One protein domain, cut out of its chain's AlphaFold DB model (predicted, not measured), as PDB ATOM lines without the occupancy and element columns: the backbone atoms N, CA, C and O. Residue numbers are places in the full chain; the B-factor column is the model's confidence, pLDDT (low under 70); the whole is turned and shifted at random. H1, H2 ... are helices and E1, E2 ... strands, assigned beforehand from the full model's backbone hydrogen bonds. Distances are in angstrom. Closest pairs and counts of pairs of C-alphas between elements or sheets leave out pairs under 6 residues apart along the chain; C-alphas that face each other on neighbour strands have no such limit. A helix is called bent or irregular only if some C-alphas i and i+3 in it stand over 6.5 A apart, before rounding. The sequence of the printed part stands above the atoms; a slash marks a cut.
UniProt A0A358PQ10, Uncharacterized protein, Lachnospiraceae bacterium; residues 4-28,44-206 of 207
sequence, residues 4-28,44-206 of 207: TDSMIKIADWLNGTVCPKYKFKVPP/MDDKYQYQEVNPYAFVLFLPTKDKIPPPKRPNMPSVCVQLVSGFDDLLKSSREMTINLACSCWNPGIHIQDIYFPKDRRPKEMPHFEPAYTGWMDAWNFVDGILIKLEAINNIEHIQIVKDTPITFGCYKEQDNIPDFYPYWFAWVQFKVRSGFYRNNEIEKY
ATOM      1  N   THR A   4       3.496 -37.169 -14.543       89.81
ATOM      2  CA  THR A   4       4.053 -35.824 -14.713       89.81
ATOM      3  C   THR A   4       3.592 -35.159 -16.004       89.81
ATOM      4  O   THR A   4       3.204 -33.997 -15.969       89.81
ATOM      5  N   ASP A   5       3.567 -35.899 -17.114       89.75
ATOM      6  CA  ASP A   5       3.082 -35.405 -18.408       89.75
ATOM      7  C   ASP A   5       1.628 -34.937 -18.297       89.75
ATOM      8  O   ASP A   5       1.312 -33.802 -18.641       89.75
ATOM      9  N   SER A   6       0.755 -35.744 -17.683       91.56
ATOM     10  CA  SER A   6      -0.645 -35.356 -17.509       91.56
ATOM     11  C   SER A   6      -0.818 -34.074 -16.690       91.56
ATOM     12  O   SER A   6      -1.633 -33.224 -17.040       91.56
ATOM     13  N   MET A   7      -0.039 -33.896 -15.620       93.81
ATOM     14  CA  MET A   7      -0.099 -32.674 -14.813       93.81
ATOM     15  C   MET A   7       0.401 -31.444 -15.583       93.81
ATOM     16  O   MET A   7      -0.212 -30.380 -15.488       93.81
ATOM     17  N   ILE A   8       1.476 -31.591 -16.366       94.25
ATOM     18  CA  ILE A   8       2.017 -30.522 -17.218       94.25
ATOM     19  C   ILE A   8       0.979 -30.107 -18.259       94.25
ATOM     20  O   ILE A   8       0.684 -28.923 -18.380       94.25
ATOM     21  N   LYS A   9       0.334 -31.064 -18.933       95.19
ATOM     22  CA  LYS A   9      -0.703 -30.774 -19.932       95.19
ATOM     23  C   LYS A   9      -1.914 -30.045 -19.360       95.19
ATOM     24  O   LYS A   9      -2.455 -29.153 -20.009       95.19
ATOM     25  N   ILE A  10      -2.325 -30.375 -18.135       96.44
ATOM     26  CA  ILE A  10      -3.395 -29.642 -17.443       96.44
ATOM     27  C   ILE A  10      -2.953 -28.202 -17.139       96.44
ATOM     28  O   ILE A  10      -3.729 -27.271 -17.357       96.44
ATOM     29  N   ALA A  11      -1.714 -27.997 -16.684       96.00
ATOM     30  CA  ALA A  11      -1.181 -26.657 -16.440       96.00
ATOM     31  C   ALA A  11      -1.053 -25.836 -17.736       96.00
ATOM     32  O   ALA A  11      -1.469 -24.678 -17.773       96.00
ATOM     33  N   ASP A  12      -0.560 -26.432 -18.819       96.44
ATOM     34  CA  ASP A  12      -0.459 -25.789 -20.132       96.44
ATOM     35  C   ASP A  12      -1.835 -25.386 -20.668       96.44
ATOM     36  O   ASP A  12      -2.020 -24.271 -21.160       96.44
ATOM     37  N   TRP A  13      -2.837 -26.252 -20.498       97.44
ATOM     38  CA  TRP A  13      -4.218 -25.936 -20.845       97.44
ATOM     39  C   TRP A  13      -4.766 -24.753 -20.040       97.44
ATOM     40  O   TRP A  13      -5.357 -23.839 -20.626       97.44
ATOM     41  N   LEU A  14      -4.539 -24.714 -18.722       97.06
ATOM     42  CA  LEU A  14      -4.928 -23.581 -17.876       97.06
ATOM     43  C   LEU A  14      -4.251 -22.286 -18.338       97.06
ATOM     44  O   LEU A  14      -4.920 -21.256 -18.463       97.06
ATOM     45  N   ASN A  15      -2.951 -22.347 -18.636       95.81
ATOM     46  CA  ASN A  15      -2.151 -21.222 -19.119       95.81
ATOM     47  C   ASN A  15      -2.597 -20.717 -20.496       95.81
ATOM     48  O   ASN A  15      -2.538 -19.516 -20.749       95.81
ATOM     49  N   GLY A  16      -3.049 -21.605 -21.383       95.75
ATOM     50  CA  GLY A  16      -3.486 -21.240 -22.730       95.75
ATOM     51  C   GLY A  16      -4.938 -20.770 -22.820       95.75
ATOM     52  O   GLY A  16      -5.270 -19.984 -23.707       95.75
ATOM     53  N   THR A  17      -5.823 -21.238 -21.932       95.38
ATOM     54  CA  THR A  17      -7.279 -21.091 -22.129       95.38
ATOM     55  C   THR A  17      -8.006 -20.305 -21.044       95.38
ATOM     56  O   THR A  17      -8.940 -19.558 -21.363       95.38
ATOM     57  N   VAL A  18      -7.608 -20.466 -19.780       95.38
ATOM     58  CA  VAL A  18      -8.285 -19.852 -18.630       95.38
ATOM     59  C   VAL A  18      -7.534 -18.604 -18.193       95.38
ATOM     60  O   VAL A  18      -8.086 -17.506 -18.217       95.38
ATOM     61  N   CYS A  19      -6.254 -18.761 -17.858       95.12
ATOM     62  CA  CYS A  19      -5.444 -17.720 -17.243       95.12
ATOM     63  C   CYS A  19      -5.381 -16.399 -18.037       95.12
ATOM     64  O   CYS A  19      -5.507 -15.342 -17.422       95.12
ATOM     65  N   PRO A  20      -5.280 -16.395 -19.382       96.06
ATOM     66  CA  PRO A  20      -5.203 -15.151 -20.153       96.06
ATOM     67  C   PRO A  20      -6.459 -14.270 -20.077       96.06
ATOM     68  O   PRO A  20      -6.411 -13.103 -20.462       96.06
ATOM     69  N   LYS A  21      -7.592 -14.811 -19.609       94.81
ATOM     70  CA  LYS A  21      -8.878 -14.098 -19.540       94.81
ATOM     71  C   LYS A  21      -9.037 -13.227 -18.301       94.81
ATOM     72  O   LYS A  21      -9.923 -12.379 -18.276       94.81
ATOM     73  N   TYR A  22      -8.199 -13.449 -17.297       94.25
ATOM     74  CA  TYR A  22      -8.275 -12.773 -16.012       94.25
ATOM     75  C   TYR A  22      -7.037 -11.918 -15.796       94.25
ATOM     76  O   TYR A  22      -5.953 -12.243 -16.284       94.25
ATOM     77  N   LYS A  23      -7.203 -10.833 -15.047       94.62
ATOM     78  CA  LYS A  23      -6.117  -9.995 -14.552       94.62
ATOM     79  C   LYS A  23      -6.373  -9.719 -13.083       94.62
ATOM     80  O   LYS A  23      -7.476  -9.319 -12.734       94.62
ATOM     81  N   PHE A  24      -5.362  -9.941 -12.253       94.44
ATOM     82  CA  PHE A  24      -5.445  -9.665 -10.822       94.44
ATOM     83  C   PHE A  24      -4.202  -8.925 -10.347       94.44
ATOM     84  O   PHE A  24      -3.156  -8.951 -11.008       94.44
ATOM     85  N   LYS A  25      -4.327  -8.287  -9.183       92.56
ATOM     86  CA  LYS A  25      -3.248  -7.532  -8.554       92.56
ATOM     87  C   LYS A  25      -2.120  -8.462  -8.106       92.56
ATOM     88  O   LYS A  25      -2.352  -9.574  -7.631       92.56
ATOM     89  N   VAL A  26      -0.891  -7.980  -8.237       90.50
ATOM     90  CA  VAL A  26       0.320  -8.690  -7.819       90.50
ATOM     91  C   VAL A  26       0.752  -8.197  -6.437       90.50
ATOM     92  O   VAL A  26       0.868  -6.981  -6.239       90.50
ATOM     93  N   PRO A  27       1.024  -9.103  -5.479       87.12
ATOM     94  CA  PRO A  27       1.603  -8.712  -4.203       87.12
ATOM     95  C   PRO A  27       3.005  -8.118  -4.415       87.12
ATOM     96  O   PRO A  27       3.757  -8.617  -5.253       87.12
ATOM     97  N   PRO A  28       3.418  -7.108  -3.634       81.19
ATOM     98  CA  PRO A  28       4.695  -6.438  -3.853       81.19
ATOM     99  C   PRO A  28       5.908  -7.376  -3.769       81.19
ATOM    100  O   PRO A  28       6.013  -8.264  -2.903       81.19
ATOM    101  N   MET A  44      -0.908  -0.945   1.299       77.25
ATOM    102  CA  MET A  44      -2.155  -0.379   1.821       77.25
ATOM    103  C   MET A  44      -2.015   1.148   1.942       77.25
ATOM    104  O   MET A  44      -2.400   1.740   2.947       77.25
ATOM    105  N   ASP A  45      -1.356   1.765   0.963       77.31
ATOM    106  CA  ASP A  45      -1.065   3.197   0.911       77.31
ATOM    107  C   ASP A  45      -1.599   3.769  -0.409       77.31
ATOM    108  O   ASP A  45      -1.504   3.134  -1.462       77.31
ATOM    109  N   ASP A  46      -2.116   4.991  -0.359       76.81
ATOM    110  CA  ASP A  46      -2.607   5.777  -1.494       76.81
ATOM    111  C   ASP A  46      -1.618   5.843  -2.657       76.81
ATOM    112  O   ASP A  46      -2.002   5.903  -3.827       76.81
ATOM    113  N   LYS A  47      -0.324   5.882  -2.324       75.75
ATOM    114  CA  LYS A  47       0.763   6.052  -3.291       75.75
ATOM    115  C   LYS A  47       1.229   4.735  -3.900       75.75
ATOM    116  O   LYS A  47       2.056   4.755  -4.812       75.75
ATOM    117  N   TYR A  48       0.729   3.599  -3.415       80.62
ATOM    118  CA  TYR A  48       1.088   2.297  -3.952       80.62
ATOM    119  C   TYR A  48       0.462   2.097  -5.337       80.62
ATOM    120  O   TYR A  48      -0.755   1.985  -5.487       80.62
ATOM    121  N   GLN A  49       1.311   2.024  -6.360       81.00
ATOM    122  CA  GLN A  49       0.900   1.627  -7.704       81.00
ATOM    123  C   GLN A  49       1.040   0.116  -7.837       81.00
ATOM    124  O   GLN A  49       2.150  -0.419  -7.883       81.00
ATOM    125  N   TYR A  50      -0.095  -0.577  -7.877       85.69
ATOM    126  CA  TYR A  50      -0.113  -2.023  -8.041       85.69
ATOM    127  C   TYR A  50       0.049  -2.403  -9.517       85.69
ATOM    128  O   TYR A  50      -0.377  -1.694 -10.429       85.69
ATOM    129  N   GLN A  51       0.645  -3.570  -9.752       89.25
ATOM    130  CA  GLN A  51       0.685  -4.190 -11.070       89.25
ATOM    131  C   GLN A  51      -0.431  -5.227 -11.186       89.25
ATOM    132  O   GLN A  51      -0.703  -5.959 -10.234       89.25
ATOM    133  N   GLU A  52      -1.030  -5.331 -12.370       91.38
ATOM    134  CA  GLU A  52      -1.914  -6.438 -12.725       91.38
ATOM    135  C   GLU A  52      -1.236  -7.375 -13.713       91.38
ATOM    136  O   GLU A  52      -0.600  -6.941 -14.678       91.38
ATOM    137  N   VAL A  53      -1.419  -8.673 -13.501       92.62
ATOM    138  CA  VAL A  53      -0.929  -9.711 -14.409       92.62
ATOM    139  C   VAL A  53      -1.991 -10.776 -14.614       92.62
ATOM    140  O   VAL A  53      -2.909 -10.940 -13.807       92.62
ATOM    141  N   ASN A  54      -1.850 -11.524 -15.703       94.56
ATOM    142  CA  ASN A  54      -2.592 -12.762 -15.866       94.56
ATOM    143  C   ASN A  54      -2.081 -13.800 -14.853       94.56
ATOM    144  O   ASN A  54      -0.861 -13.894 -14.671       94.56
ATOM    145  N   PRO A  55      -2.966 -14.594 -14.222       94.38
ATOM    146  CA  PRO A  55      -2.534 -15.708 -13.391       94.38
ATOM    147  C   PRO A  55      -1.654 -16.685 -14.173       94.38
ATOM    148  O   PRO A  55      -1.677 -16.731 -15.404       94.38
ATOM    149  N   TYR A  56      -0.873 -17.481 -13.453       93.81
ATOM    150  CA  TYR A  56      -0.065 -18.538 -14.051       93.81
ATOM    151  C   TYR A  56      -0.345 -19.891 -13.408       93.81
ATOM    152  O   TYR A  56      -0.518 -19.984 -12.193       93.81
ATOM    153  N   ALA A  57      -0.375 -20.938 -14.228       94.62
ATOM    154  CA  ALA A  57      -0.541 -22.304 -13.776       94.62
ATOM    155  C   ALA A  57       0.816 -22.944 -13.456       94.62
ATOM    156  O   ALA A  57       1.655 -23.116 -14.343       94.62
ATOM    157  N   PHE A  58       1.017 -23.309 -12.191       92.38
ATOM    158  CA  PHE A  58       2.169 -24.072 -11.712       92.38
ATOM    159  C   PHE A  58       1.803 -25.548 -11.534       92.38
ATOM    160  O   PHE A  58       0.641 -25.895 -11.328       92.38
ATOM    161  N   VAL A  59       2.804 -26.423 -11.588       92.19
ATOM    162  CA  VAL A  59       2.631 -27.865 -11.386       92.19
ATOM    163  C   VAL A  59       3.136 -28.247  -9.998       92.19
ATOM    164  O   VAL A  59       4.261 -27.913  -9.632       92.19
ATOM    165  N   LEU A  60       2.316 -29.001  -9.267       85.75
ATOM    166  CA  LEU A  60       2.552 -29.631  -7.966       85.75
ATOM    167  C   LEU A  60       2.746 -28.672  -6.780       85.75
ATOM    168  O   LEU A  60       2.070 -28.821  -5.761       85.75
ATOM    169  N   PHE A  61       3.624 -27.681  -6.902       80.62
ATOM    170  CA  PHE A  61       3.923 -26.731  -5.837       80.62
ATOM    171  C   PHE A  61       3.930 -25.299  -6.343       80.62
ATOM    172  O   PHE A  61       4.366 -25.015  -7.460       80.62
ATOM    173  N   LEU A  62       3.507 -24.385  -5.469       76.88
ATOM    174  CA  LEU A  62       3.733 -22.972  -5.694       76.88
ATOM    175  C   LEU A  62       5.190 -22.643  -5.340       76.88
ATOM    176  O   LEU A  62       5.582 -22.830  -4.184       76.88
ATOM    177  N   PRO A  63       6.019 -22.192  -6.296       73.38
ATOM    178  CA  PRO A  63       7.410 -21.887  -6.006       73.38
ATOM    179  C   PRO A  63       7.505 -20.714  -5.025       73.38
ATOM    180  O   PRO A  63       6.809 -19.701  -5.150       73.38
ATOM    181  N   THR A  64       8.404 -20.836  -4.049       70.81
ATOM    182  CA  THR A  64       8.813 -19.693  -3.229       70.81
ATOM    183  C   THR A  64       9.557 -18.687  -4.102       70.81
ATOM    184  O   THR A  64      10.172 -19.074  -5.096       70.81
ATOM    185  N   LYS A  65       9.539 -17.403  -3.725       66.06
ATOM    186  CA  LYS A  65      10.084 -16.297  -4.536       66.06
ATOM    187  C   LYS A  65      11.511 -16.557  -5.056       66.06
ATOM    188  O   LYS A  65      11.800 -16.262  -6.210       66.06
ATOM    189  N   ASP A  66      12.361 -17.200  -4.254       65.81
ATOM    190  CA  ASP A  66      13.762 -17.499  -4.604       65.81
ATOM    191  C   ASP A  66      13.947 -18.688  -5.562       65.81
ATOM    192  O   ASP A  66      15.038 -18.906  -6.085       65.81
ATOM    193  N   LYS A  67      12.898 -19.488  -5.779       67.88
ATOM    194  CA  LYS A  67      12.936 -20.742  -6.548       67.88
ATOM    195  C   LYS A  67      12.170 -20.657  -7.869       67.88
ATOM    196  O   LYS A  67      11.924 -21.687  -8.491       67.88
ATOM    197  N   ILE A  68      11.767 -19.458  -8.292       67.06
ATOM    198  CA  ILE A  68      11.031 -19.262  -9.544       67.06
ATOM    199  C   ILE A  68      12.025 -19.328 -10.713       67.06
ATOM    200  O   ILE A  68      12.902 -18.463 -10.813       67.06
ATOM    201  N   PRO A  69      11.917 -20.335 -11.601       61.50
ATOM    202  CA  PRO A  69      12.790 -20.427 -12.761       61.50
ATOM    203  C   PRO A  69      12.479 -19.297 -13.757       61.50
ATOM    204  O   PRO A  69      11.335 -18.845 -13.837       61.50
ATOM    205  N   PRO A  70      13.465 -18.829 -14.541       59.69
ATOM    206  CA  PRO A  70      13.221 -17.860 -15.603       59.69
ATOM    207  C   PRO A  70      12.176 -18.370 -16.620       59.69
ATOM    208  O   PRO A  70      12.239 -19.539 -17.003       59.69
ATOM    209  N   PRO A  71      11.257 -17.514 -17.111       64.19
ATOM    210  CA  PRO A  71      11.096 -16.099 -16.771       64.19
ATOM    211  C   PRO A  71      10.506 -15.919 -15.365       64.19
ATOM    212  O   PRO A  71       9.556 -16.609 -15.005       64.19
ATOM    213  N   LYS A  72      11.048 -14.970 -14.585       69.75
ATOM    214  CA  LYS A  72      10.554 -14.631 -13.241       69.75
ATOM    215  C   LYS A  72       9.103 -14.149 -13.330       69.75
ATOM    216  O   LYS A  72       8.850 -12.986 -13.626       69.75
ATOM    217  N   ARG A  73       8.155 -15.064 -13.135       74.94
ATOM    218  CA  ARG A  73       6.726 -14.767 -13.007       74.94
ATOM    219  C   ARG A  73       6.398 -14.596 -11.530       74.94
ATOM    220  O   ARG A  73       6.967 -15.330 -10.728       74.94
ATOM    221  N   PRO A  74       5.484 -13.696 -11.150       80.69
ATOM    222  CA  PRO A  74       5.053 -13.625  -9.765       80.69
ATOM    223  C   PRO A  74       4.402 -14.952  -9.357       80.69
ATOM    224  O   PRO A  74       3.763 -15.631 -10.163       80.69
ATOM    225  N   ASN A  75       4.563 -15.332  -8.092       82.94
ATOM    226  CA  ASN A  75       3.926 -16.527  -7.540       82.94
ATOM    227  C   ASN A  75       2.408 -16.351  -7.366       82.94
ATOM    228  O   ASN A  75       1.694 -17.328  -7.165       82.94
ATOM    229  N   MET A  76       1.897 -15.125  -7.447       87.69
ATOM    230  CA  MET A  76       0.471 -14.851  -7.359       87.69
ATOM    231  C   MET A  76       0.115 -13.599  -8.171       87.69
ATOM    232  O   MET A  76       0.921 -12.665  -8.185       87.69
ATOM    233  N   PRO A  77      -1.051 -13.542  -8.838       92.94
ATOM    234  CA  PRO A  77      -2.117 -14.552  -8.924       92.94
ATOM    235  C   PRO A  77      -1.687 -15.852  -9.623       92.94
ATOM    236  O   PRO A  77      -0.885 -15.830 -10.558       92.94
ATOM    237  N   SER A  78      -2.187 -17.006  -9.175       94.31
ATOM    238  CA  SER A  78      -1.802 -18.299  -9.759       94.31
ATOM    239  C   SER A  78      -2.799 -19.426  -9.489       94.31
ATOM    240  O   SER A  78      -3.642 -19.334  -8.597       94.31
ATOM    241  N   VAL A  79      -2.682 -20.502 -10.269       95.81
ATOM    242  CA  VAL A  79      -3.355 -21.786 -10.031       95.81
ATOM    243  C   VAL A  79      -2.313 -22.901  -9.950       95.81
ATOM    244  O   VAL A  79      -1.453 -23.007 -10.815       95.81
ATOM    245  N   CYS A  80      -2.342 -23.743  -8.922       95.12
ATOM    246  CA  CYS A  80      -1.421 -24.873  -8.803       95.12
ATOM    247  C   CYS A  80      -2.142 -26.191  -9.091       95.12
ATOM    248  O   CYS A  80      -3.137 -26.504  -8.441       95.12
ATOM    249  N   VAL A  81      -1.632 -26.969 -10.045       97.00
ATOM    250  CA  VAL A  81      -2.149 -28.294 -10.404       97.00
ATOM    251  C   VAL A  81      -1.531 -29.341  -9.486       97.00
ATOM    252  O   VAL A  81      -0.353 -29.666  -9.608       97.00
ATOM    253  N   GLN A  82      -2.323 -29.892  -8.578       96.19
ATOM    254  CA  GLN A  82      -1.896 -30.854  -7.567       96.19
ATOM    255  C   GLN A  82      -2.527 -32.223  -7.820       96.19
ATOM    256  O   GLN A  82      -3.713 -32.331  -8.132       96.19
ATOM    257  N   LEU A  83      -1.738 -33.282  -7.648       95.25
ATOM    258  CA  LEU A  83      -2.243 -34.651  -7.638       95.25
ATOM    259  C   LEU A  83      -2.678 -35.009  -6.215       95.25
ATOM    260  O   LEU A  83      -1.857 -34.976  -5.302       95.25
ATOM    261  N   VAL A  84      -3.948 -35.368  -6.036       95.19
ATOM    262  CA  VAL A  84      -4.482 -35.806  -4.735       95.19
ATOM    263  C   VAL A  84      -4.331 -37.313  -4.580       95.19
ATOM    264  O   VAL A  84      -3.828 -37.808  -3.578       95.19
ATOM    265  N   SER A  85      -4.786 -38.053  -5.585       95.19
ATOM    266  CA  SER A  85      -4.768 -39.512  -5.598       95.19
ATOM    267  C   SER A  85      -4.886 -40.021  -7.027       95.19
ATOM    268  O   SER A  85      -5.262 -39.282  -7.939       95.19
ATOM    269  N   GLY A  86      -4.581 -41.295  -7.239       94.12
ATOM    270  CA  GLY A  86      -4.813 -41.954  -8.513       94.12
ATOM    271  C   GLY A  86      -4.670 -43.460  -8.394       94.12
ATOM    272  O   GLY A  86      -4.111 -43.963  -7.419       94.12
ATOM    273  N   PHE A  87      -5.187 -44.173  -9.385       93.12
ATOM    274  CA  PHE A  87      -5.049 -45.619  -9.490       93.12
ATOM    275  C   PHE A  87      -4.878 -46.043 -10.951       93.12
ATOM    276  O   PHE A  87      -5.344 -45.369 -11.873       93.12
ATOM    277  N   ASP A  88      -4.214 -47.183 -11.137       92.69
ATOM    278  CA  ASP A  88      -4.026 -47.824 -12.436       92.69
ATOM    279  C   ASP A  88      -4.909 -49.073 -12.520       92.69
ATOM    280  O   ASP A  88      -4.788 -49.986 -11.705       92.69
ATOM    281  N   ASP A  89      -5.753 -49.141 -13.545       90.56
ATOM    282  CA  ASP A  89      -6.371 -50.384 -13.996       90.56
ATOM    283  C   ASP A  89      -5.423 -51.039 -15.011       90.56
ATOM    284  O   ASP A  89      -5.307 -50.604 -16.161       90.56
ATOM    285  N   LEU A  90      -4.701 -52.069 -14.558       87.62
ATOM    286  CA  LEU A  90      -3.705 -52.784 -15.362       87.62
ATOM    287  C   LEU A  90      -4.329 -53.600 -16.499       87.62
ATOM    288  O   LEU A  90      -3.682 -53.793 -17.524       87.62
ATOM    289  N   LEU A  91      -5.577 -54.054 -16.348       87.25
ATOM    290  CA  LEU A  91      -6.265 -54.829 -17.381       87.25
ATOM    291  C   LEU A  91      -6.673 -53.930 -18.545       87.25
ATOM    292  O   LEU A  91      -6.534 -54.307 -19.706       87.25
ATOM    293  N   LYS A  92      -7.147 -52.721 -18.232       86.50
ATOM    294  CA  LYS A  92      -7.563 -51.734 -19.237       86.50
ATOM    295  C   LYS A  92      -6.431 -50.826 -19.700       86.50
ATOM    296  O   LYS A  92      -6.641 -50.021 -20.603       86.50
ATOM    297  N   SER A  93      -5.253 -50.930 -19.078       87.69
ATOM    298  CA  SER A  93      -4.132 -50.009 -19.295       87.69
ATOM    299  C   SER A  93      -4.578 -48.542 -19.174       87.69
ATOM    300  O   SER A  93      -4.211 -47.682 -19.977       87.69
ATOM    301  N   SER A  94      -5.421 -48.257 -18.175       90.06
ATOM    302  CA  SER A  94      -6.014 -46.939 -17.940       90.06
ATOM    303  C   SER A  94      -5.719 -46.440 -16.536       90.06
ATOM    304  O   SER A  94      -5.825 -47.192 -15.572       90.06
ATOM    305  N   ARG A  95      -5.398 -45.158 -16.422       92.56
ATOM    306  CA  ARG A  95      -5.143 -44.460 -15.167       92.56
ATOM    307  C   ARG A  95      -6.253 -43.460 -14.916       92.56
ATOM    308  O   ARG A  95      -6.606 -42.710 -15.823       92.56
ATOM    309  N   GLU A  96      -6.737 -43.408 -13.686       95.00
ATOM    310  CA  GLU A  96      -7.616 -42.346 -13.204       95.00
ATOM    311  C   GLU A  96      -6.896 -41.559 -12.106       95.00
ATOM    312  O   GLU A  96      -6.241 -42.141 -11.240       95.00
ATOM    313  N   MET A  97      -6.977 -40.233 -12.164       95.75
ATOM    314  CA  MET A  97      -6.340 -39.322 -11.214       95.75
ATOM    315  C   MET A  97      -7.344 -38.295 -10.715       95.75
ATOM    316  O   MET A  97      -8.144 -37.764 -11.484       95.75
ATOM    317  N   THR A  98      -7.251 -37.983  -9.430       97.69
ATOM    318  CA  THR A  98      -7.952 -36.868  -8.802       97.69
ATOM    319  C   THR A  98      -7.014 -35.669  -8.786       97.69
ATOM    320  O   THR A  98      -5.955 -35.705  -8.153       97.69
ATOM    321  N   ILE A  99      -7.403 -34.615  -9.497       97.75
ATOM    322  CA  ILE A  99      -6.634 -33.383  -9.648       97.75
ATOM    323  C   ILE A  99      -7.272 -32.302  -8.789       97.75
ATOM    324  O   ILE A  99      -8.479 -32.086  -8.867       97.75
ATOM    325  N   ASN A 100      -6.454 -31.618  -7.996       97.69
ATOM    326  CA  ASN A 100      -6.830 -30.422  -7.257       97.69
ATOM    327  C   ASN A 100      -6.165 -29.196  -7.890       97.69
ATOM    328  O   ASN A 100      -4.959 -29.185  -8.114       97.69
ATOM    329  N   LEU A 101      -6.947 -28.163  -8.166       97.81
ATOM    330  CA  LEU A 101      -6.489 -26.877  -8.663       97.81
ATOM    331  C   LEU A 101      -6.542 -25.873  -7.520       97.81
ATOM    332  O   LEU A 101      -7.624 -25.440  -7.138       97.81
ATOM    333  N   ALA A 102      -5.384 -25.503  -6.981       96.12
ATOM    334  CA  ALA A 102      -5.267 -24.519  -5.912       96.12
ATOM    335  C   ALA A 102      -5.195 -23.107  -6.502       96.12
ATOM    336  O   ALA A 102      -4.159 -22.722  -7.038       96.12
ATOM    337  N   CYS A 103      -6.275 -22.340  -6.422       96.00
ATOM    338  CA  CYS A 103      -6.336 -20.958  -6.888       96.00
ATOM    339  C   CYS A 103      -5.878 -20.005  -5.785       96.00
ATOM    340  O   CYS A 103      -6.272 -20.149  -4.626       96.00
ATOM    341  N   SER A 104      -5.067 -19.016  -6.150       94.31
ATOM    342  CA  SER A 104      -4.547 -18.020  -5.221       94.31
ATOM    343  C   SER A 104      -4.569 -16.624  -5.840       94.31
ATOM    344  O   SER A 104      -4.192 -16.431  -7.001       94.31
ATOM    345  N   CYS A 105      -5.062 -15.653  -5.077       94.50
ATOM    346  CA  CYS A 105      -5.200 -14.256  -5.474       94.50
ATOM    347  C   CYS A 105      -4.767 -13.332  -4.332       94.50
ATOM    348  O   CYS A 105      -4.818 -13.692  -3.156       94.50
ATOM    349  N   TRP A 106      -4.351 -12.122  -4.690       93.25
ATOM    350  CA  TRP A 106      -4.005 -11.070  -3.745       93.25
ATOM    351  C   TRP A 106      -4.818  -9.830  -4.057       93.25
ATOM    352  O   TRP A 106      -4.764  -9.327  -5.177       93.25
ATOM    353  N   ASN A 107      -5.551  -9.335  -3.068       93.06
ATOM    354  CA  ASN A 107      -6.263  -8.077  -3.203       93.06
ATOM    355  C   ASN A 107      -6.509  -7.487  -1.806       93.06
ATOM    356  O   ASN A 107      -7.301  -8.053  -1.045       93.06
ATOM    357  N   PRO A 108      -5.811  -6.392  -1.448       91.31
ATOM    358  CA  PRO A 108      -5.970  -5.727  -0.157       91.31
ATOM    359  C   PRO A 108      -7.119  -4.705  -0.157       91.31
ATOM    360  O   PRO A 108      -7.455  -4.168   0.889       91.31
ATOM    361  N   GLY A 109      -7.713  -4.401  -1.310       90.62
ATOM    362  CA  GLY A 109      -8.791  -3.429  -1.417       90.62
ATOM    363  C   GLY A 109      -8.618  -2.434  -2.554       90.62
ATOM    364  O   GLY A 109      -7.926  -2.687  -3.551       90.62
ATOM    365  N   ILE A 110      -9.293  -1.301  -2.399       89.31
ATOM    366  CA  ILE A 110      -9.504  -0.307  -3.444       89.31
ATOM    367  C   ILE A 110      -8.404   0.742  -3.333       89.31
ATOM    368  O   ILE A 110      -8.335   1.512  -2.382       89.31
ATOM    369  N   HIS A 111      -7.523   0.761  -4.321       88.25
ATOM    370  CA  HIS A 111      -6.546   1.819  -4.509       88.25
ATOM    371  C   HIS A 111      -7.149   2.916  -5.380       88.25
ATOM    372  O   HIS A 111      -8.080   2.700  -6.152       88.25
ATOM    373  N   ILE A 112      -6.537   4.095  -5.340       84.75
ATOM    374  CA  ILE A 112      -6.934   5.249  -6.158       84.75
ATOM    375  C   ILE A 112      -6.994   4.898  -7.651       84.75
ATOM    376  O   ILE A 112      -7.872   5.370  -8.369       84.75
ATOM    377  N   GLN A 113      -6.072   4.048  -8.111       84.62
ATOM    378  CA  GLN A 113      -6.003   3.581  -9.495       84.62
ATOM    379  C   GLN A 113      -7.234   2.760  -9.926       84.62
ATOM    380  O   GLN A 113      -7.535   2.736 -11.118       84.62
ATOM    381  N   ASP A 114      -7.968   2.142  -8.993       84.69
ATOM    382  CA  ASP A 114      -9.205   1.408  -9.293       84.69
ATOM    383  C   ASP A 114     -10.395   2.354  -9.570       84.69
ATOM    384  O   ASP A 114     -11.414   1.942 -10.129       84.69
ATOM    385  N   ILE A 115     -10.296   3.631  -9.181       84.56
ATOM    386  CA  ILE A 115     -11.398   4.592  -9.260       84.56
ATOM    387  C   ILE A 115     -11.357   5.325 -10.603       84.56
ATOM    388  O   ILE A 115     -10.438   6.084 -10.915       84.56
ATOM    389  N   TYR A 116     -12.404   5.134 -11.407       84.25
ATOM    390  CA  TYR A 116     -12.557   5.851 -12.668       84.25
ATOM    391  C   TYR A 116     -12.977   7.309 -12.439       84.25
ATOM    392  O   TYR A 116     -14.063   7.586 -11.924       84.25
ATOM    393  N   PHE A 117     -12.157   8.246 -12.918       82.19
ATOM    394  CA  PHE A 117     -12.490   9.670 -12.956       82.19
ATOM    395  C   PHE A 117     -12.792  10.114 -14.394       82.19
ATOM    396  O   PHE A 117     -11.905  10.044 -15.252       82.19
ATOM    397  N   PRO A 118     -14.002  10.625 -14.685       84.69
ATOM    398  CA  PRO A 118     -14.289  11.257 -15.968       84.69
ATOM    399  C   PRO A 118     -13.323  12.423 -16.233       84.69
ATOM    400  O   PRO A 118     -12.953  13.142 -15.302       84.69
ATOM    401  N   LYS A 119     -12.946  12.637 -17.504       76.62
ATOM    402  CA  LYS A 119     -11.902  13.602 -17.919       76.62
ATOM    403  C   LYS A 119     -12.073  15.020 -17.348       76.62
ATOM    404  O   LYS A 119     -11.066  15.649 -17.045       76.62
ATOM    405  N   ASP A 120     -13.309  15.454 -17.097       77.81
ATOM    406  CA  ASP A 120     -13.634  16.805 -16.607       77.81
ATOM    407  C   ASP A 120     -14.198  16.831 -15.174       77.81
ATOM    408  O   ASP A 120     -14.694  17.855 -14.707       77.81
ATOM    409  N   ARG A 121     -14.176  15.695 -14.462       77.12
ATOM    410  CA  ARG A 121     -14.726  15.555 -13.102       77.12
ATOM    411  C   ARG A 121     -13.755  14.834 -12.177       77.12
ATOM    412  O   ARG A 121     -14.105  13.838 -11.547       77.12
ATOM    413  N   ARG A 122     -12.524  15.341 -12.088       75.50
ATOM    414  CA  ARG A 122     -11.634  14.940 -10.995       75.50
ATOM    415  C   ARG A 122     -12.118  15.587  -9.693       75.50
ATOM    416  O   ARG A 122     -12.472  16.769  -9.712       75.50
ATOM    417  N   PRO A 123     -12.179  14.835  -8.585       80.00
ATOM    418  CA  PRO A 123     -12.565  15.394  -7.302       80.00
ATOM    419  C   PRO A 123     -11.528  16.432  -6.849       80.00
ATOM    420  O   PRO A 123     -10.364  16.381  -7.247       80.00
ATOM    421  N   LYS A 124     -11.964  17.397  -6.029       80.06
ATOM    422  CA  LYS A 124     -11.070  18.413  -5.445       80.06
ATOM    423  C   LYS A 124     -10.016  17.788  -4.528       80.06
ATOM    424  O   LYS A 124      -8.904  18.296  -4.451       80.06
ATOM    425  N   GLU A 125     -10.375  16.688  -3.876       79.56
ATOM    426  CA  GLU A 125      -9.504  15.872  -3.037       79.56
ATOM    427  C   GLU A 125      -9.464  14.462  -3.622       79.56
ATOM    428  O   GLU A 125     -10.504  13.899  -3.972       79.56
ATOM    429  N   MET A 126      -8.262  13.908  -3.781       78.38
ATOM    430  CA  MET A 126      -8.114  12.533  -4.249       78.38
ATOM    431  C   MET A 126      -8.560  11.583  -3.131       78.38
ATOM    432  O   MET A 126      -8.167  11.804  -1.986       78.38
ATOM    433  N   PRO A 127      -9.368  10.552  -3.433       80.62
ATOM    434  CA  PRO A 127      -9.746   9.561  -2.434       80.62
ATOM    435  C   PRO A 127      -8.510   8.820  -1.924       80.62
ATOM    436  O   PRO A 127      -7.518   8.712  -2.639       80.62
ATOM    437  N   HIS A 128      -8.596   8.311  -0.702       84.69
ATOM    438  CA  HIS A 128      -7.568   7.475  -0.093       84.69
ATOM    439  C   HIS A 128      -7.787   5.997  -0.446       84.69
ATOM    440  O   HIS A 128      -8.876   5.606  -0.873       84.69
ATOM    441  N   PHE A 129      -6.754   5.179  -0.267       86.06
ATOM    442  CA  PHE A 129      -6.848   3.729  -0.266       86.06
ATOM    443  C   PHE A 129      -7.884   3.278   0.768       86.06
ATOM    444  O   PHE A 129      -7.872   3.718   1.920       86.06
ATOM    445  N   GLU A 130      -8.752   2.360   0.355       87.31
ATOM    446  CA  GLU A 130      -9.771   1.767   1.207       87.31
ATOM    447  C   GLU A 130      -9.506   0.260   1.346       87.31
ATOM    448  O   GLU A 130      -9.619  -0.480   0.357       87.31
ATOM    449  N   PRO A 131      -9.147  -0.230   2.552       87.81
ATOM    450  CA  PRO A 131      -9.011  -1.659   2.777       87.81
ATOM    451  C   PRO A 131     -10.369  -2.326   2.576       87.81
ATOM    452  O   PRO A 131     -11.368  -1.915   3.165       87.81
ATOM    453  N   ALA A 132     -10.404  -3.378   1.763       87.00
ATOM    454  CA  ALA A 132     -11.642  -4.083   1.470       87.00
ATOM    455  C   ALA A 132     -11.449  -5.593   1.569       87.00
ATOM    456  O   ALA A 132     -10.570  -6.182   0.943       87.00
ATOM    457  N   TYR A 133     -12.356  -6.240   2.296       85.81
ATOM    458  CA  TYR A 133     -12.465  -7.696   2.376       85.81
ATOM    459  C   TYR A 133     -13.232  -8.264   1.171       85.81
ATOM    460  O   TYR A 133     -13.996  -9.211   1.308       85.81
ATOM    461  N   THR A 134     -13.089  -7.670  -0.015       88.06
ATOM    462  CA  THR A 134     -13.775  -8.102  -1.246       88.06
ATOM    463  C   THR A 134     -12.893  -8.963  -2.141       88.06
ATOM    464  O   THR A 134     -13.395  -9.565  -3.084       88.06
ATOM    465  N   GLY A 135     -11.601  -9.094  -1.832       87.56
ATOM    466  CA  GLY A 135     -10.663  -9.867  -2.646       87.56
ATOM    467  C   GLY A 135     -10.966 -11.366  -2.749       87.56
ATOM    468  O   GLY A 135     -10.489 -12.018  -3.675       87.56
ATOM    469  N   TRP A 136     -11.821 -11.919  -1.878       91.19
ATOM    470  CA  TRP A 136     -12.354 -13.271  -2.070       91.19
ATOM    471  C   TRP A 136     -13.091 -13.402  -3.408       91.19
ATOM    472  O   TRP A 136     -13.019 -14.458  -4.030       91.19
ATOM    473  N   MET A 137     -13.746 -12.338  -3.888       94.88
ATOM    474  CA  MET A 137     -14.452 -12.340  -5.171       94.88
ATOM    475  C   MET A 137     -13.506 -12.652  -6.332       94.88
ATOM    476  O   MET A 137     -13.900 -13.367  -7.244       94.88
ATOM    477  N   ASP A 138     -12.251 -12.196  -6.286       94.75
ATOM    478  CA  ASP A 138     -11.258 -12.502  -7.324       94.75
ATOM    479  C   ASP A 138     -10.964 -14.006  -7.390       94.75
ATOM    480  O   ASP A 138     -10.956 -14.594  -8.474       94.75
ATOM    481  N   ALA A 139     -10.799 -14.646  -6.227       94.62
ATOM    482  CA  ALA A 139     -10.560 -16.083  -6.143       94.62
ATOM    483  C   ALA A 139     -11.756 -16.883  -6.686       94.62
ATOM    484  O   ALA A 139     -11.569 -17.838  -7.440       94.62
ATOM    485  N   TRP A 140     -12.981 -16.468  -6.355       96.62
ATOM    486  CA  TRP A 140     -14.203 -17.137  -6.807       96.62
ATOM    487  C   TRP A 140     -14.520 -16.886  -8.284       96.62
ATOM    488  O   TRP A 140     -14.861 -17.827  -8.993       96.62
ATOM    489  N   ASN A 141     -14.288 -15.676  -8.796       96.44
ATOM    490  CA  ASN A 141     -14.382 -15.377 -10.227       96.44
ATOM    491  C   ASN A 141     -13.389 -16.215 -11.044       96.44
ATOM    492  O   ASN A 141     -13.688 -16.624 -12.171       96.44
ATOM    493  N   PHE A 142     -12.201 -16.478 -10.488       96.88
ATOM    494  CA  PHE A 142     -11.223 -17.349 -11.125       96.88
ATOM    495  C   PHE A 142     -11.680 -18.815 -11.127       96.88
ATOM    496  O   PHE A 142     -11.594 -19.478 -12.163       96.88
ATOM    497  N   VAL A 143     -12.224 -19.297 -10.003       97.81
ATOM    498  CA  VAL A 143     -12.838 -20.630  -9.889       97.81
ATOM    499  C   VAL A 143     -13.973 -20.806 -10.897       97.81
ATOM    500  O   VAL A 143     -13.948 -21.771 -11.660       97.81
ATOM    501  N   ASP A 144     -14.907 -19.861 -10.985       97.44
ATOM    502  CA  ASP A 144     -16.006 -19.906 -11.956       97.44
ATOM    503  C   ASP A 144     -15.482 -19.968 -13.395       97.44
ATOM    504  O   ASP A 144     -15.959 -20.753 -14.216       97.44
ATOM    505  N   GLY A 145     -14.424 -19.209 -13.694       96.75
ATOM    506  CA  GLY A 145     -13.731 -19.268 -14.979       96.75
ATOM    507  C   GLY A 145     -13.206 -20.650 -15.338       96.75
ATOM    508  O   GLY A 145     -13.322 -21.082 -16.490       96.75
ATOM    509  N   ILE A 146     -12.637 -21.348 -14.357       97.56
ATOM    510  CA  ILE A 146     -12.164 -22.725 -14.507       97.56
ATOM    511  C   ILE A 146     -13.352 -23.667 -14.717       97.56
ATOM    512  O   ILE A 146     -13.321 -24.470 -15.649       97.56
ATOM    513  N   LEU A 147     -14.408 -23.556 -13.906       97.50
ATOM    514  CA  LEU A 147     -15.588 -24.422 -13.976       97.50
ATOM    515  C   LEU A 147     -16.281 -24.333 -15.341       97.50
ATOM    516  O   LEU A 147     -16.482 -25.361 -15.985       97.50
ATOM    517  N   ILE A 148     -16.524 -23.117 -15.842       96.50
ATOM    518  CA  ILE A 148     -17.092 -22.878 -17.183       96.50
ATOM    519  C   ILE A 148     -16.248 -23.570 -18.263       96.50
ATOM    520  O   ILE A 148     -16.761 -24.099 -19.252       96.50
ATOM    521  N   LYS A 149     -14.920 -23.555 -18.108       96.19
ATOM    522  CA  LYS A 149     -13.995 -24.135 -19.089       96.19
ATOM    523  C   LYS A 149     -13.920 -25.652 -19.001       96.19
ATOM    524  O   LYS A 149     -13.860 -26.289 -20.050       96.19
ATOM    525  N   LEU A 150     -13.975 -26.220 -17.798       95.88
ATOM    526  CA  LEU A 150     -14.067 -27.665 -17.581       95.88
ATOM    527  C   LEU A 150     -15.408 -28.231 -18.062       95.88
ATOM    528  O   LEU A 150     -15.453 -29.346 -18.582       95.88
ATOM    529  N   GLU A 151     -16.500 -27.477 -17.930       93.81
ATOM    530  CA  GLU A 151     -17.815 -27.872 -18.437       93.81
ATOM    531  C   GLU A 151     -17.807 -27.994 -19.966       93.81
ATOM    532  O   GLU A 151     -18.242 -29.014 -20.503       93.81
ATOM    533  N   ALA A 152     -17.222 -27.006 -20.650       94.50
ATOM    534  CA  ALA A 152     -17.226 -26.892 -22.107       94.50
ATOM    535  C   ALA A 152     -16.360 -27.925 -22.853       94.50
ATOM    536  O   ALA A 152     -16.465 -28.033 -24.076       94.50
ATOM    537  N   ILE A 153     -15.482 -28.657 -22.161       95.56
ATOM    538  CA  ILE A 153     -14.569 -29.623 -22.783       95.56
ATOM    539  C   ILE A 153     -14.787 -31.036 -22.243       95.56
ATOM    540  O   ILE A 153     -15.228 -31.238 -21.110       95.56
ATOM    541  N   ASN A 154     -14.427 -32.024 -23.061       95.12
ATOM    542  CA  ASN A 154     -14.407 -33.436 -22.664       95.12
ATOM    543  C   ASN A 154     -12.990 -33.949 -22.415       95.12
ATOM    544  O   ASN A 154     -12.803 -34.848 -21.601       95.12
ATOM    545  N   ASN A 155     -12.004 -33.381 -23.112       94.81
ATOM    546  CA  ASN A 155     -10.616 -33.812 -23.041       94.81
ATOM    547  C   ASN A 155      -9.684 -32.599 -22.985       94.81
ATOM    548  O   ASN A 155      -9.931 -31.588 -23.647       94.81
ATOM    549  N   ILE A 156      -8.597 -32.741 -22.236       95.06
ATOM    550  CA  ILE A 156      -7.411 -31.894 -22.290       95.06
ATOM    551  C   ILE A 156      -6.352 -32.710 -23.031       95.06
ATOM    552  O   ILE A 156      -5.741 -33.612 -22.464       95.06
ATOM    553  N   GLU A 157      -6.195 -32.451 -24.329       91.00
ATOM    554  CA  GLU A 157      -5.431 -33.316 -25.238       91.00
ATOM    555  C   GLU A 157      -5.896 -34.787 -25.158       91.00
ATOM    556  O   GLU A 157      -7.016 -35.110 -25.549       91.00
ATOM    557  N   HIS A 158      -5.047 -35.679 -24.644       88.62
ATOM    558  CA  HIS A 158      -5.295 -37.111 -24.485       88.62
ATOM    559  C   HIS A 158      -5.873 -37.478 -23.101       88.62
ATOM    560  O   HIS A 158      -6.072 -38.656 -22.799       88.62
ATOM    561  N   ILE A 159      -6.086 -36.486 -22.234       94.94
ATOM    562  CA  ILE A 159      -6.581 -36.643 -20.867       94.94
ATOM    563  C   ILE A 159      -8.085 -36.401 -20.878       94.94
ATOM    564  O   ILE A 159      -8.542 -35.282 -21.096       94.94
ATOM    565  N   GLN A 160      -8.866 -37.438 -20.620       95.44
ATOM    566  CA  GLN A 160     -10.316 -37.358 -20.553       95.44
ATOM    567  C   GLN A 160     -10.775 -36.824 -19.195       95.44
ATOM    568  O   GLN A 160     -10.316 -37.288 -18.155       95.44
ATOM    569  N   ILE A 161     -11.731 -35.899 -19.184       96.31
ATOM    570  CA  ILE A 161     -12.431 -35.488 -17.962       96.31
ATOM    571  C   ILE A 161     -13.502 -36.532 -17.629       96.31
ATOM    572  O   ILE A 161     -14.325 -36.899 -18.469       96.31
ATOM    573  N   VAL A 162     -13.502 -37.004 -16.386       95.56
ATOM    574  CA  VAL A 162     -14.408 -38.045 -15.882       95.56
ATOM    575  C   VAL A 162     -15.729 -37.389 -15.456       95.56
ATOM    576  O   VAL A 162     -15.885 -36.960 -14.317       95.56
ATOM    577  N   LYS A 163     -16.658 -37.234 -16.411       92.06
ATOM    578  CA  LYS A 163     -17.925 -36.478 -16.254       92.06
ATOM    579  C   LYS A 163     -18.985 -37.169 -15.385       92.06
ATOM    580  O   LYS A 163     -19.938 -36.521 -14.970       92.06
ATOM    581  N   ASP A 164     -18.847 -38.466 -15.124       92.00
ATOM    582  CA  ASP A 164     -19.719 -39.242 -14.227       92.00
ATOM    583  C   ASP A 164     -19.413 -38.994 -12.739       92.00
ATOM    584  O   ASP A 164     -20.191 -39.392 -11.876       92.00
ATOM    585  N   THR A 165     -18.309 -38.306 -12.428       93.00
ATOM    586  CA  THR A 165     -17.993 -37.839 -11.074       93.00
ATOM    587  C   THR A 165     -18.218 -36.326 -10.970       93.00
ATOM    588  O   THR A 165     -17.743 -35.589 -11.837       93.00
ATOM    589  N   PRO A 166     -18.892 -35.827  -9.916       94.81
ATOM    590  CA  PRO A 166     -19.043 -34.392  -9.702       94.81
ATOM    591  C   PRO A 166     -17.696 -33.670  -9.585       94.81
ATOM    592  O   PRO A 166     -16.775 -34.155  -8.926       94.81
ATOM    593  N   ILE A 167     -17.612 -32.479 -10.178       97.12
ATOM    594  CA  ILE A 167     -16.551 -31.514  -9.879       97.12
ATOM    595  C   ILE A 167     -16.907 -30.852  -8.547       97.12
ATOM    596  O   ILE A 167     -18.026 -30.370  -8.377       97.12
ATOM    597  N   THR A 168     -15.973 -30.834  -7.604       97.56
ATOM    598  CA  THR A 168     -16.146 -30.190  -6.296       97.56
ATOM    599  C   THR A 168     -15.252 -28.962  -6.192       97.56
ATOM    600  O   THR A 168     -14.256 -28.838  -6.900       97.56
ATOM    601  N   PHE A 169     -15.613 -28.017  -5.333       97.56
ATOM    602  CA  PHE A 169     -14.839 -26.801  -5.103       97.56
ATOM    603  C   PHE A 169     -15.083 -26.281  -3.687       97.56
ATOM    604  O   PHE A 169     -16.072 -26.646  -3.044       97.56
ATOM    605  N   GLY A 170     -14.198 -25.423  -3.188       95.62
ATOM    606  CA  GLY A 170     -14.348 -24.861  -1.850       95.62
ATOM    607  C   GLY A 170     -13.216 -23.940  -1.418       95.62
ATOM    608  O   GLY A 170     -12.251 -23.710  -2.145       95.62
ATOM    609  N   CYS A 171     -13.332 -23.432  -0.192       92.31
ATOM    610  CA  CYS A 171     -12.243 -22.742   0.494       92.31
ATOM    611  C   CYS A 171     -11.255 -23.748   1.088       92.31
ATOM    612  O   CYS A 171     -11.622 -24.876   1.440       92.31
ATOM    613  N   TYR A 172     -10.013 -23.311   1.278       88.19
ATOM    614  CA  TYR A 172      -9.095 -24.010   2.168       88.19
ATOM    615  C   TYR A 172      -9.568 -23.879   3.617       88.19
ATOM    616  O   TYR A 172     -10.044 -22.822   4.031       88.19
ATOM    617  N   LYS A 173      -9.454 -24.976   4.369       86.44
ATOM    618  CA  LYS A 173      -9.792 -25.035   5.789       86.44
ATOM    619  C   LYS A 173      -8.580 -25.504   6.584       86.44
ATOM    620  O   LYS A 173      -7.923 -26.460   6.177       86.44
ATOM    621  N   GLU A 174      -8.340 -24.884   7.730       81.06
ATOM    622  CA  GLU A 174      -7.428 -25.384   8.759       81.06
ATOM    623  C   GLU A 174      -8.241 -25.643  10.025       81.06
ATOM    624  O   GLU A 174      -8.937 -24.748  10.499       81.06
ATOM    625  N   GLN A 175      -8.179 -26.866  10.562       83.75
ATOM    626  CA  GLN A 175      -8.919 -27.250  11.778       83.75
ATOM    627  C   GLN A 175     -10.410 -26.848  11.725       83.75
ATOM    628  O   GLN A 175     -10.931 -26.230  12.647       83.75
ATOM    629  N   ASP A 176     -11.073 -27.149  10.602       81.19
ATOM    630  CA  ASP A 176     -12.475 -26.811  10.293       81.19
ATOM    631  C   ASP A 176     -12.826 -25.315  10.178       81.19
ATOM    632  O   ASP A 176     -13.948 -24.981   9.791       81.19
ATOM    633  N   ASN A 177     -11.859 -24.419  10.375       83.12
ATOM    634  CA  ASN A 177     -12.017 -22.984  10.166       83.12
ATOM    635  C   ASN A 177     -11.504 -22.555   8.793       83.12
ATOM    636  O   ASN A 177     -10.557 -23.125   8.255       83.12
ATOM    637  N   ILE A 178     -12.125 -21.518   8.231       82.44
ATOM    638  CA  ILE A 178     -11.576 -20.805   7.075       82.44
ATOM    639  C   ILE A 178     -10.556 -19.813   7.640       82.44
ATOM    640  O   ILE A 178     -10.970 -18.902   8.360       82.44
ATOM    641  N   PRO A 179      -9.249 -19.984   7.382       83.62
ATOM    642  CA  PRO A 179      -8.257 -19.081   7.942       83.62
ATOM    643  C   PRO A 179      -8.380 -17.692   7.310       83.62
ATOM    644  O   PRO A 179      -8.576 -17.567   6.097       83.62
ATOM    645  N   ASP A 180      -8.230 -16.651   8.129       85.81
ATOM    646  CA  ASP A 180      -8.111 -15.280   7.635       85.81
ATOM    647  C   ASP A 180      -6.664 -15.033   7.209       85.81
ATOM    648  O   ASP A 180      -5.767 -14.846   8.034       85.81
ATOM    649  N   PHE A 181      -6.442 -15.078   5.899       87.44
ATOM    650  CA  PHE A 181      -5.157 -14.768   5.288       87.44
ATOM    651  C   PHE A 181      -5.132 -13.378   4.659       87.44
ATOM    652  O   PHE A 181      -4.250 -13.129   3.838       87.44
ATOM    653  N   TYR A 182      -6.062 -12.476   5.000       88.19
ATOM    654  CA  TYR A 182      -6.104 -11.133   4.425       88.19
ATOM    655  C   TYR A 182      -4.695 -10.506   4.360       88.19
ATOM    656  O   TYR A 182      -3.973 -10.494   5.364       88.19
ATOM    657  N   PRO A 183      -4.257  -9.984   3.195       91.88
ATOM    658  CA  PRO A 183      -5.001  -9.752   1.938       91.88
ATOM    659  C   PRO A 183      -4.915 -10.877   0.873       91.88
ATOM    660  O   PRO A 183      -5.047 -10.616  -0.327       91.88
ATOM    661  N   TYR A 184      -4.629 -12.112   1.282       92.06
ATOM    662  CA  TYR A 184      -4.469 -13.288   0.424       92.06
ATOM    663  C   TYR A 184      -5.737 -14.143   0.427       92.06
ATOM    664  O   TYR A 184      -6.320 -14.407   1.477       92.06
ATOM    665  N   TRP A 185      -6.138 -14.617  -0.751       93.19
ATOM    666  CA  TRP A 185      -7.398 -15.328  -0.947       93.19
ATOM    667  C   TRP A 185      -7.165 -16.627  -1.704       93.19
ATOM    668  O   TRP A 185      -6.519 -16.634  -2.755       93.19
ATOM    669  N   PHE A 186      -7.706 -17.723  -1.172       93.88
ATOM    670  CA  PHE A 186      -7.472 -19.066  -1.689       93.88
ATOM    671  C   PHE A 186      -8.781 -19.822  -1.877       93.88
ATOM    672  O   PHE A 186      -9.652 -19.816  -1.008       93.88
ATOM    673  N   ALA A 187      -8.876 -20.538  -2.989       95.88
ATOM    674  CA  ALA A 187      -9.974 -21.446  -3.289       95.88
ATOM    675  C   ALA A 187      -9.430 -22.656  -4.049       95.88
ATOM    676  O   ALA A 187      -8.316 -22.614  -4.576       95.88
ATOM    677  N   TRP A 188     -10.191 -23.738  -4.115       97.00
ATOM    678  CA  TRP A 188      -9.789 -24.926  -4.857       97.00
ATOM    679  C   TRP A 188     -10.920 -25.492  -5.706       97.00
ATOM    680  O   TRP A 188     -12.096 -25.333  -5.384       97.00
ATOM    681  N   VAL A 189     -10.537 -26.175  -6.787       98.12
ATOM    682  CA  VAL A 189     -11.422 -26.977  -7.643       98.12
ATOM    683  C   VAL A 189     -10.835 -28.372  -7.764       98.12
ATOM    684  O   VAL A 189      -9.662 -28.518  -8.096       98.12
ATOM    685  N   GLN A 190     -11.635 -29.405  -7.536       98.12
ATOM    686  CA  GLN A 190     -11.217 -30.794  -7.628       98.12
ATOM    687  C   GLN A 190     -12.084 -31.556  -8.625       98.12
ATOM    688  O   GLN A 190     -13.312 -31.489  -8.603       98.12
ATOM    689  N   PHE A 191     -11.431 -32.298  -9.510       97.69
ATOM    690  CA  PHE A 191     -12.093 -33.110 -10.520       97.69
ATOM    691  C   PHE A 191     -11.254 -34.335 -10.861       97.69
ATOM    692  O   PHE A 191     -10.062 -34.417 -10.550       97.69
ATOM    693  N   LYS A 192     -11.892 -35.304 -11.511       97.62
ATOM    694  CA  LYS A 192     -11.237 -36.528 -11.947       97.62
ATOM    695  C   LYS A 192     -10.905 -36.494 -13.428       97.62
ATOM    696  O   LYS A 192     -11.682 -36.016 -14.257       97.62
ATOM    697  N   VAL A 193      -9.757 -37.071 -13.753       96.69
ATOM    698  CA  VAL A 193      -9.300 -37.275 -15.123       96.69
ATOM    699  C   VAL A 193      -8.908 -38.721 -15.361       96.69
ATOM    700  O   VAL A 193      -8.481 -39.418 -14.443       96.69
ATOM    701  N   ARG A 194      -9.019 -39.164 -16.610       94.88
ATOM    702  CA  ARG A 194      -8.646 -40.496 -17.066       94.88
ATOM    703  C   ARG A 194      -7.727 -40.402 -18.273       94.88
ATOM    704  O   ARG A 194      -7.947 -39.609 -19.178       94.88
ATOM    705  N   SER A 195      -6.708 -41.243 -18.306       91.81
ATOM    706  CA  SER A 195      -5.757 -41.316 -19.414       91.81
ATOM    707  C   SER A 195      -5.293 -42.755 -19.608       91.81
ATOM    708  O   SER A 195      -5.084 -43.464 -18.624       91.81
ATOM    709  N   GLY A 196      -5.084 -43.196 -20.848       85.25
ATOM    710  CA  GLY A 196      -4.407 -44.473 -21.097       85.25
ATOM    711  C   GLY A 196      -2.947 -44.410 -20.647       85.25
ATOM    712  O   GLY A 196      -2.317 -43.364 -20.759       85.25
ATOM    713  N   PHE A 197      -2.364 -45.498 -20.151       76.25
ATOM    714  CA  PHE A 197      -0.931 -45.536 -19.865       76.25
ATOM    715  C   PHE A 197      -0.248 -46.676 -20.619       76.25
ATOM    716  O   PHE A 197      -0.645 -47.829 -20.553       76.25
ATOM    717  N   TYR A 198       0.847 -46.339 -21.296       65.38
ATOM    718  CA  TYR A 198       1.884 -47.292 -21.685       65.38
ATOM    719  C   TYR A 198       3.051 -47.180 -20.703       65.38
ATOM    720  O   TYR A 198       3.600 -46.082 -20.533       65.38
ATOM    721  N   ARG A 199       3.411 -48.293 -20.054       65.31
ATOM    722  CA  ARG A 199       4.683 -48.436 -19.336       65.31
ATOM    723  C   ARG A 199       5.711 -48.915 -20.358       65.31
ATOM    724  O   ARG A 199       5.643 -50.055 -20.798       65.31
ATOM    725  N   ASN A 200       6.597 -48.023 -20.794       57.38
ATOM    726  CA  ASN A 200       7.774 -48.433 -21.552       57.38
ATOM    727  C   ASN A 200       8.843 -48.849 -20.530       57.38
ATOM    728  O   ASN A 200       9.170 -48.048 -19.653       57.38
ATOM    729  N   ASN A 201       9.377 -50.070 -20.633       58.34
ATOM    730  CA  ASN A 201      10.413 -50.586 -19.721       58.34
ATOM    731  C   ASN A 201      11.718 -49.766 -19.780       58.34
ATOM    732  O   ASN A 201      12.612 -49.953 -18.967       58.34
ATOM    733  N   GLU A 202      11.833 -48.828 -20.719       59.53
ATOM    734  CA  GLU A 202      12.976 -47.922 -20.831       59.53
ATOM    735  C   GLU A 202      12.956 -46.740 -19.857       59.53
ATOM    736  O   GLU A 202      13.965 -46.050 -19.755       59.53
ATOM    737  N   ILE A 203      11.861 -46.495 -19.124       58.09
ATOM    738  CA  ILE A 203      11.829 -45.445 -18.086       58.09
ATOM    739  C   ILE A 203      12.884 -45.696 -16.997       58.09
ATOM    740  O   ILE A 203      13.431 -44.734 -16.471       58.09
ATOM    741  N   GLU A 204      13.246 -46.956 -16.727       59.78
ATOM    742  CA  GLU A 204      14.353 -47.302 -15.819       59.78
ATOM    743  C   GLU A 204      15.699 -46.693 -16.247       59.78
ATOM    744  O   GLU A 204      16.578 -46.519 -15.414       59.78
ATOM    745  N   LYS A 205      15.873 -46.331 -17.525       56.84
ATOM    746  CA  LYS A 205      17.102 -45.702 -18.033       56.84
ATOM    747  C   LYS A 205      17.185 -44.197 -17.735       56.84
ATOM    748  O   LYS A 205      18.227 -43.598 -17.992       56.84
ATOM    749  N   TYR A 206      16.092 -43.584 -17.274       54.56
ATOM    750  CA  TYR A 206      15.950 -42.132 -17.093       54.56
ATOM    751  C   TYR A 206      15.482 -41.725 -15.683       54.56
ATOM    752  O   TYR A 206      15.242 -40.539 -15.450       54.56
TER     753      TYR A 206
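AT A GLANCE: This is residues 4 to 28 and 44 to 206 of the 207 residues of an uncharacterized protein of Lachnospiraceae bacterium (UniProt A0A358PQ10). A long, twisted sheet, built on the long strands E2, E3 and E6, curls round helix H1, while H2 packs along E6 and E3. Residues 116 to 125 stick out in a long loop, and a tail, residues 200 to 206 with H3, stands free as well. The printed part has 188 residues, with three named helices and six named strands; along the chain H1 is followed by E1, E2 and E3, then H2, then E4, E5 and E6, and last H3; the sheet is branched and mixed, its neighbour pairs being E1 and E2, parallel, and E2 and E3, E3 and E6, E4 and E6, and E5 and E6, antiparallel. The class is mixed, helices and strands, with 88 of the 188 residues in named elements, under half. The whole is loose, with a radius of gyration of the C-alphas of 20.0 A, and only just elongated, spanning 74 by 37 by 35 A.

IN THESE COORDINATES: Find C-alpha 4 at (4.053, -35.824, -14.713); from there H1 runs 25.7 A through residues 4 to 21, with a kink of 35 degrees near residue 15, and is only just irregular, C-alphas 16 and 19 being 6.8 A apart. Past the cut come E1, residues 56 to 59, and E2, residues 78 to 89, 32.7 A long, which bends by 50 degrees at residue 85. E3, residues 94 to 106, runs 38.6 A to C-alpha 106 at (-4.005, -11.070, -3.745). Next are H2, residues 136 to 151, 22.6 A, E4, residues 159 to 161, and E5, residues 168 to 171. E6, residues 184 to 196, runs 37.9 A, and H3, residues 201 to 205, ends at C-alpha 205 at (17.102, -45.702, -18.033).

HOW THE PARTS SIT: Look first at E6, which has E3 on one side and E4 and E5 on the other side. E3 is antiparallel to it, with N 101 and O 189 at 2.7 A; so are E4, with N 160 and O 194 at 2.8 A, and E5, with N 190 and O 168 at 2.8 A. E2 and E3 form a hairpin, with N 82 and O 100 at 2.8 A; E1 is parallel to E2, with N 58 and O 79 at 2.8 A. H1 is on the sheet, its closest C-alphas to E1 being Ala 11 and Ala 57, 5.1 A. H2 is on the sheet at a height of 8.2 A, over E6 and only just over E3, with 3 C-alphas there, and runs along the strands, at 1 degrees to E6 on the local plane. H1, with residues 17 to 18 alone, touches H2 at a steep tilt of 65 degrees, opposite ways; the closest C-alphas are Val 18 and Ile 146, 6.3 A. H3 is not on the sheet. In H2 every O i to N i+4 pair is within hydrogen-bond range, in H1 11 of 14, and in H3 0 of 1, beside 1 of 2 O i to N i+3 pairs.

THE WHOLE: The C-alphas farthest apart are those of Leu 91 and Lys 124, 74.4 A. Residues 29 to 43 are not printed, and C-alphas 28 and 44 are 10.8 A apart across this cut. Of the links printed whole, E1 to E2, E3 to H2 and E5 to E6 are long. The mean pLDDT of the printed part is 87.8; look for values under 70 at residues 65 to 72 and 198 to 206.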